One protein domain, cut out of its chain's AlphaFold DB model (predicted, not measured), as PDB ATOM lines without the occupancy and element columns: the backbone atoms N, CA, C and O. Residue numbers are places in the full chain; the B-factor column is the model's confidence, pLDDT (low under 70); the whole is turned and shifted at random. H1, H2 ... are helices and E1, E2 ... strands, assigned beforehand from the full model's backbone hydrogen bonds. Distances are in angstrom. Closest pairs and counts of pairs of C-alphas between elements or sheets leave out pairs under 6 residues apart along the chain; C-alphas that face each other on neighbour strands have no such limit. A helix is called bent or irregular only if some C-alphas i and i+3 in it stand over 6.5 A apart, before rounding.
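What this domain is: This is residues 3 to 62 of the 89 residues of an uncharacterized protein of Algisphaera agarilytica (UniProt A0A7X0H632). A strongly twisted sheet of four strands, bare of helices, is drawn out along the long, bent hairpin of E2 and E3, with short E1 beside one end of E2 and sharply bent E4 along E3. At the other end of the long axis from the hairpin's turn, the stretch from E1 to E2 makes a loop with the small helix H1, and its residues 10 to 15 stick out. The printed part has 60 residues, with elements in the order E1, H1, E2, E3, E4; the sheet's order is E1, E2, E3, E4, all antiparallel, and the class is mostly strand. The whole is loose, with a radius of gyration of the C-alphas of 13.7 A, and elongated, spanning 42 by 24 by 17 A.

How they stand to each other: E1, residues 3 to 6, is an edge strand antiparallel to E2, residues 22 to 32, at 140 degrees; N 6 and O 22 are within hydrogen-bond range at 2.9 A. H1, residues 14 to 17, is not on the sheet, and is too short for an O i to N i+4 pair; its one O i to N i+3 pair is within range. E2 and E3, residues 35 to 47, form a hairpin at 167 degrees, with N 25 and O 42 at 2.8 A and N 32 and O 35 at 2.9 A. E3 and E4, residues 51 to 61, form another at 143 degrees, with N 43 and O 58 at 2.8 A. E2, E3 and E4 are a meander, each strand the antiparallel neighbour of the one before. H1 is apart from E3 and E4.

Where its parts are: E1 begins at C-alpha 3, (2.125, 15.173, 49.752), and is 10.0 A long; H1 measures 5.1 A. E2 is 27.9 A long and bends by 62 degrees at residue 28. E3, 31.5 A, bends by 69 degrees at residue 44. E4, 23.1 A, bends by 92 degrees at residue 54 and ends at C-alpha 61, (3.121, 0.160, 53.858).

The domain as a whole: The C-alphas farthest apart, those of Glu 15 and Glu 33, are 41.7 A apart. The printed part has no cut, and no link is long. The mean pLDDT of the printed part is 94.0, and no printed residue is under 70.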
ATOM      1  N   ALA A   3       0.907  15.485  50.482       94.38
ATOM      2  CA  ALA A   3       2.125  15.173  49.752       94.38
ATOM      3  C   ALA A   3       3.273  16.071  50.207       94.38
ATOM      4  O   ALA A   3       3.046  17.174  50.709       94.38
ATOM      5  N   LEU A   4       4.501  15.603  49.999       95.06
ATOM      6  CA  LEU A   4       5.715  16.364  50.271       95.06
ATOM      7  C   LEU A   4       6.688  16.222  49.102       95.06
ATOM      8  O   LEU A   4       7.022  15.108  48.701       95.06
ATOM      9  N   ALA A   5       7.158  17.350  48.573       93.25
ATOM     10  CA  ALA A   5       8.257  17.378  47.616       93.25
ATOM     11  C   ALA A   5       9.601  17.362  48.357       93.25
ATOM     12  O   ALA A   5       9.757  18.019  49.386       93.25
ATOM     13  N   TYR A   6      10.571  16.618  47.834       93.44
ATOM     14  CA  TYR A   6      11.899  16.492  48.423       93.44
ATOM     15  C   TYR A   6      12.958  16.193  47.359       93.44
ATOM     16  O   TYR A   6      12.657  15.731  46.258       93.44
ATOM     17  N   ILE A   7      14.221  16.429  47.705       93.31
ATOM     18  CA  ILE A   7      15.391  16.031  46.914       93.31
ATOM     19  C   ILE A   7      16.264  15.098  47.750       93.31
ATOM     20  O   ILE A   7      16.296  15.201  48.976       93.31
ATOM     21  N   VAL A   8      16.968  14.177  47.096       89.62
ATOM     22  CA  VAL A   8      17.886  13.250  47.767       89.62
ATOM     23  C   VAL A   8      19.312  13.707  47.496       89.62
ATOM     24  O   VAL A   8      19.797  13.596  46.378       89.62
ATOM     25  N   THR A   9      19.985  14.226  48.522       91.94
ATOM     26  CA  THR A   9      21.381  14.694  48.428       91.94
ATOM     27  C   THR A   9      22.394  13.645  48.890       91.94
ATOM     28  O   THR A   9      23.597  13.895  48.895       91.94
ATOM     29  N   TYR A  10      21.938  12.463  49.310       88.06
ATOM     30  CA  TYR A  10      22.843  11.393  49.708       88.06
ATOM     31  C   TYR A  10      23.684  10.937  48.508       88.06
ATOM     32  O   TYR A  10      23.137  10.519  47.491       88.06
ATOM     33  N   GLY A  11      25.011  11.032  48.629       84.44
ATOM     34  CA  GLY A  11      25.949  10.648  47.570       84.44
ATOM     35  C   GLY A  11      25.981  11.590  46.359       84.44
ATOM     36  O   GLY A  11      26.506  11.206  45.319       84.44
ATOM     37  N   THR A  12      25.406  12.798  46.434       87.38
ATOM     38  CA  THR A  12      25.315  13.718  45.285       87.38
ATOM     39  C   THR A  12      25.308  15.190  45.722       87.38
ATOM     40  O   THR A  12      24.800  15.539  46.783       87.38
ATOM     41  N   ALA A  13      25.887  16.075  44.903       91.56
ATOM     42  CA  ALA A  13      25.878  17.519  45.152       91.56
ATOM     43  C   ALA A  13      24.477  18.125  44.954       91.56
ATOM     44  O   ALA A  13      23.690  17.641  44.144       91.56
ATOM     45  N   LEU A  14      24.188  19.229  45.649       91.88
ATOM     46  CA  LEU A  14      22.873  19.883  45.628       91.88
ATOM     47  C   LEU A  14      22.369  20.204  44.209       91.88
ATOM     48  O   LEU A  14      21.208  19.940  43.900       91.88
ATOM     49  N   GLU A  15      23.244  20.728  43.350       92.56
ATOM     50  CA  GLU A  15      22.914  21.092  41.964       92.56
ATOM     51  C   GLU A  15      22.413  19.899  41.145       92.56
ATOM     52  O   GLU A  15      21.502  20.028  40.333       92.56
ATOM     53  N   GLU A  16      22.988  18.717  41.367       91.81
ATOM     54  CA  GLU A  16      22.602  17.505  40.648       91.81
ATOM     55  C   GLU A  16      21.343  16.877  41.262       91.81
ATOM     56  O   GLU A  16      20.414  16.517  40.542       91.81
ATOM     57  N   ALA A  17      21.246  16.853  42.596       90.19
ATOM     58  CA  ALA A  17      20.052  16.385  43.304       90.19
ATOM     59  C   ALA A  17      18.796  17.200  42.939       90.19
ATOM     60  O   ALA A  17      17.692  16.661  42.875       90.19
ATOM     61  N   SER A  18      18.966  18.494  42.652       89.38
ATOM     62  CA  SER A  18      17.873  19.400  42.277       89.38
ATOM     63  C   SER A  18      17.281  19.112  40.892       89.38
ATOM     64  O   SER A  18      16.169  19.551  40.612       89.38
ATOM     65  N   LYS A  19      17.977  18.352  40.031       91.06
ATOM     66  CA  LYS A  19      17.495  17.988  38.685       91.06
ATOM     67  C   LYS A  19      16.487  16.844  38.688       91.06
ATOM     68  O   LYS A  19      15.763  16.674  37.714       91.06
ATOM     69  N   THR A  20      16.443  16.055  39.760       89.44
ATOM     70  CA  THR A  20      15.553  14.889  39.882       89.44
ATOM     71  C   THR A  20      14.707  14.965  41.157       89.44
ATOM     72  O   THR A  20      14.774  14.078  42.019       89.44
ATOM     73  N   PRO A  21      13.892  16.031  41.322       93.50
ATOM     74  CA  PRO A  21      13.073  16.162  42.508       93.50
ATOM     75  C   PRO A  21      12.071  15.014  42.590       93.50
ATOM     76  O   PRO A  21      11.682  14.379  41.610       93.50
ATOM     77  N   SER A  22      11.700  14.700  43.819       95.38
ATOM     78  CA  SER A  22      10.822  13.593  44.150       95.38
ATOM     79  C   SER A  22       9.619  14.105  44.917       95.38
ATOM     80  O   SER A  22       9.668  15.155  45.557       95.38
ATOM     81  N   ILE A  23       8.541  13.339  44.880       96.25
ATOM     82  CA  ILE A  23       7.369  13.574  45.711       96.25
ATOM     83  C   ILE A  23       6.987  12.275  46.408       96.25
ATOM     84  O   ILE A  23       7.099  11.191  45.832       96.25
ATOM     85  N   ILE A  24       6.569  12.384  47.663       97.12
ATOM     86  CA  ILE A  24       5.936  11.301  48.410       97.12
ATOM     87  C   ILE A  24       4.466  11.655  48.617       97.12
ATOM     88  O   ILE A  24       4.140  12.773  49.023       97.12
ATOM     89  N   LEU A  25       3.594  10.706  48.295       97.06
ATOM     90  CA  LEU A  25       2.156  10.769  48.519       97.06
ATOM     91  C   LEU A  25       1.810   9.958  49.761       97.06
ATOM     92  O   LEU A  25       2.340   8.859  49.949       97.06
ATOM     93  N   TYR A  26       0.927  10.513  50.584       97.75
ATOM     94  CA  TYR A  26       0.448   9.905  51.814       97.75
ATOM     95  C   TYR A  26      -1.041   9.608  51.691       97.75
ATOM     96  O   TYR A  26      -1.847  10.532  51.554       97.75
ATOM     97  N   ASP A  27      -1.384   8.329  51.795       97.38
ATOM     98  CA  ASP A  27      -2.741   7.813  51.670       97.38
ATOM     99  C   ASP A  27      -3.064   6.829  52.808       97.38
ATOM    100  O   ASP A  27      -2.209   6.478  53.634       97.38
ATOM    101  N   ASP A  28      -4.327   6.400  52.858       97.25
ATOM    102  CA  ASP A  28      -4.868   5.455  53.842       97.25
ATOM    103  C   ASP A  28      -4.567   5.867  55.291       97.25
ATOM    104  O   ASP A  28      -3.904   5.154  56.052       97.25
ATOM    105  N   PHE A  29      -5.032   7.060  55.667       97.19
ATOM    106  CA  PHE A  29      -4.861   7.559  57.025       97.19
ATOM    107  C   PHE A  29      -5.704   6.756  58.016       97.19
ATOM    108  O   PHE A  29      -6.906   6.573  57.821       97.19
ATOM    109  N   VAL A  30      -5.073   6.338  59.108       97.12
ATOM    110  CA  VAL A  30      -5.732   5.720  60.260       97.12
ATOM    111  C   VAL A  30      -5.490   6.574  61.496       97.12
ATOM    112  O   VAL A  30      -4.408   7.135  61.664       97.12
ATOM    113  N   ASP A  31      -6.496   6.685  62.354       97.50
ATOM    114  CA  ASP A  31      -6.323   7.275  63.677       97.50
ATOM    115  C   ASP A  31      -5.736   6.221  64.622       97.50
ATOM    116  O   ASP A  31      -6.257   5.106  64.719       97.50
ATOM    117  N   VAL A  32      -4.641   6.562  65.295       97.38
ATOM    118  CA  VAL A  32      -4.070   5.765  66.381       97.38
ATOM    119  C   VAL A  32      -3.967   6.685  67.581       97.38
ATOM    120  O   VAL A  32      -3.185   7.632  67.568       97.38
ATOM    121  N   GLU A  33      -4.789   6.426  68.597       96.12
ATOM    122  CA  GLU A  33      -4.823   7.199  69.847       96.12
ATOM    123  C   GLU A  33      -4.974   8.723  69.621       96.12
ATOM    124  O   GLU A  33      -4.376   9.532  70.329       96.12
ATOM    125  N   GLY A  34      -5.781   9.133  68.634       96.38
ATOM    126  CA  GLY A  34      -6.036  10.541  68.305       96.38
ATOM    127  C   GLY A  34      -4.996  11.191  67.388       96.38
ATOM    128  O   GLY A  34      -5.065  12.399  67.143       96.38
ATOM    129  N   VAL A  35      -4.018  10.424  66.897       96.56
ATOM    130  CA  VAL A  35      -2.995  10.892  65.956       96.56
ATOM    131  C   VAL A  35      -3.221  10.241  64.586       96.56
ATOM    132  O   VAL A  35      -3.236   9.012  64.491       96.56
ATOM    133  N   PRO A  36      -3.376  11.023  63.500       96.81
ATOM    134  CA  PRO A  36      -3.551  10.473  62.161       96.81
ATOM    135  C   PRO A  36      -2.216  10.003  61.564       96.81
ATOM    136  O   PRO A  36      -1.275  10.783  61.420       96.81
ATOM    137  N   PHE A  37      -2.160   8.744  61.130       97.19
ATOM    138  CA  PHE A  37      -1.006   8.132  60.467       97.19
ATOM    139  C   PHE A  37      -1.354   7.696  59.048       97.19
ATOM    140  O   PHE A  37      -2.266   6.898  58.858       97.19
ATOM    141  N   ALA A  38      -0.589   8.151  58.054       97.81
ATOM    142  CA  ALA A  38      -0.667   7.604  56.700       97.81
ATOM    143  C   ALA A  38      -0.055   6.202  56.663       97.81
ATOM    144  O   ALA A  38       1.115   6.035  57.021       97.81
ATOM    145  N   THR A  39      -0.817   5.210  56.205       98.12
ATOM    146  CA  THR A  39      -0.360   3.812  56.175       98.12
ATOM    147  C   THR A  39       0.104   3.352  54.802       98.12
ATOM    148  O   THR A  39       0.810   2.346  54.719       98.12
ATOM    149  N   THR A  40      -0.203   4.107  53.747       98.25
ATOM    150  CA  THR A  40       0.228   3.822  52.377       98.25
ATOM    151  C   THR A  40       1.019   5.003  51.841       98.25
ATOM    152  O   THR A  40       0.517   6.125  51.787       98.25
ATOM    153  N   TRP A  41       2.277   4.764  51.473       98.06
ATOM    154  CA  TRP A  41       3.161   5.788  50.921       98.06
ATOM    155  C   TRP A  41       3.579   5.407  49.508       98.06
ATOM    156  O   TRP A  41       4.042   4.287  49.278       98.06
ATOM    157  N   THR A  42       3.495   6.358  48.583       97.62
ATOM    158  CA  THR A  42       3.920   6.160  47.192       97.62
ATOM    159  C   THR A  42       4.925   7.237  46.811       97.62
ATOM    160  O   THR A  42       4.666   8.425  46.988       97.62
ATOM    161  N   LEU A  43       6.095   6.832  46.323       97.06
ATOM    162  CA  LEU A  43       7.196   7.725  45.982       97.06
ATOM    163  C   LEU A  43       7.315   7.824  44.462       97.06
ATOM    164  O   LEU A  43       7.363   6.804  43.775       97.06
ATOM    165  N   HIS A  44       7.428   9.042  43.944       96.56
ATOM    166  CA  HIS A  44       7.527   9.326  42.513       96.56
ATOM    167  C   HIS A  44       8.669  10.292  42.208       96.56
ATOM    168  O   HIS A  44       9.160  10.998  43.095       96.56
ATOM    169  N   TYR A  45       9.066  10.342  40.938       94.56
ATOM    170  CA  TYR A  45       9.713  11.534  40.403       94.56
ATOM    171  C   TYR A  45       8.677  12.640  40.215       94.56
ATOM    172  O   TYR A  45       7.491  12.384  39.993       94.56
ATOM    173  N   TRP A  46       9.137  13.874  40.343       93.00
ATOM    174  CA  TRP A  46       8.320  15.061  40.191       93.00
ATOM    175  C   TRP A  46       8.959  15.993  39.173       93.00
ATOM    176  O   TRP A  46      10.173  16.173  39.149       93.00
ATOM    177  N   ASN A  47       8.127  16.626  38.364       89.50
ATOM    178  CA  ASN A  47       8.489  17.707  37.474       89.50
ATOM    179  C   ASN A  47       7.638  18.938  37.846       89.50
ATOM    180  O   ASN A  47       6.418  18.815  37.962       89.50
ATOM    181  N   PRO A  48       8.232  20.127  38.045       84.81
ATOM    182  CA  PRO A  48       7.477  21.331  38.404       84.81
ATOM    183  C   PRO A  48       6.393  21.746  37.397       84.81
ATOM    184  O   PRO A  48       5.432  22.402  37.791       84.81
ATOM    185  N   GLU A  49       6.544  21.386  36.121       89.00
ATOM    186  CA  GLU A  49       5.634  21.752  35.031       89.00
ATOM    187  C   GLU A  49       4.566  20.681  34.783       89.00
ATOM    188  O   GLU A  49       3.395  21.011  34.609       89.00
ATOM    189  N   SER A  50       4.952  19.399  34.774       89.75
ATOM    190  CA  SER A  50       4.053  18.281  34.438       89.75
ATOM    191  C   SER A  50       3.557  17.467  35.640       89.75
ATOM    192  O   SER A  50       2.657  16.642  35.487       89.75
ATOM    193  N   GLY A  51       4.079  17.717  36.843       91.25
ATOM    194  CA  GLY A  51       3.697  17.023  38.069       91.25
ATOM    195  C   GLY A  51       4.379  15.662  38.229       91.25
ATOM    196  O   GLY A  51       5.590  15.543  38.061       91.25
ATOM    197  N   ILE A  52       3.621  14.633  38.617       93.50
ATOM    198  CA  ILE A  52       4.154  13.270  38.768       93.50
ATOM    199  C   ILE A  52       4.576  12.742  37.400       93.50
ATOM    200  O   ILE A  52       3.754  12.655  36.488       93.50
ATOM    201  N   ASP A  53       5.844  12.352  37.291       90.19
ATOM    202  CA  ASP A  53       6.412  11.817  36.058       90.19
ATOM    203  C   ASP A  53       6.605  10.299  36.169       90.19
ATOM    204  O   ASP A  53       7.431   9.803  36.941       90.19
ATOM    205  N   GLY A  54       5.808   9.561  35.398       90.38
ATOM    206  CA  GLY A  54       5.890   8.108  35.298       90.38
ATOM    207  C   GLY A  54       5.311   7.319  36.488       90.38
ATOM    208  O   GLY A  54       4.597   7.855  37.343       90.38
ATOM    209  N   PRO A  55       5.562   5.995  36.522       93.88
ATOM    210  CA  PRO A  55       5.072   5.115  37.580       93.88
ATOM    211  C   PRO A  55       5.775   5.377  38.928       93.88
ATOM    212  O   PRO A  55       6.850   5.981  38.960       93.88
ATOM    213  N   PRO A  56       5.211   4.894  40.055       95.44
ATOM    214  CA  PRO A  56       5.893   4.921  41.345       95.44
ATOM    215  C   PRO A  56       7.298   4.322  41.262       95.44
ATOM    216  O   PRO A  56       7.477   3.211  40.765       95.44
ATOM    217  N   LYS A  57       8.288   5.024  41.817       95.06
ATOM    218  CA  LYS A  57       9.645   4.486  41.996       95.06
ATOM    219  C   LYS A  57       9.791   3.663  43.275       95.06
ATOM    220  O   LYS A  57      10.788   2.972  43.454       95.06
ATOM    221  N   GLY A  58       8.816   3.751  44.174       96.12
ATOM    222  CA  GLY A  58       8.772   2.961  45.393       96.12
ATOM    223  C   GLY A  58       7.433   3.095  46.100       96.12
ATOM    224  O   GLY A  58       6.720   4.083  45.932       96.12
ATOM    225  N   THR A  59       7.109   2.094  46.906       97.38
ATOM    226  CA  THR A  59       5.914   2.066  47.751       97.38
ATOM    227  C   THR A  59       6.294   1.563  49.131       97.38
ATOM    228  O   THR A  59       7.122   0.658  49.244       97.38
ATOM    229  N   ALA A  60       5.661   2.091  50.171       97.62
ATOM    230  CA  ALA A  60       5.792   1.575  51.526       97.62
ATOM    231  C   ALA A  60       4.415   1.403  52.168       97.62
ATOM    232  O   ALA A  60       3.487   2.164  51.891       97.62
ATOM    233  N   LYS A  61       4.304   0.394  53.035       98.12
ATOM    234  CA  LYS A  61       3.121   0.160  53.858       98.12
ATOM    235  C   LYS A  61       3.518   0.132  55.325       98.12
ATOM    236  O   LYS A  61       4.404  -0.631  55.703       98.12
ATOM    237  N   VAL A  62       2.857   0.952  56.129       97.25
ATOM    238  CA  VAL A  62       3.055   1.021  57.579       97.25
ATOM    239  C   VAL A  62       1.904   0.283  58.253       97.25
ATOM    240  O   VAL A  62       0.738   0.511  57.944       97.25
TER     241      VAL A  62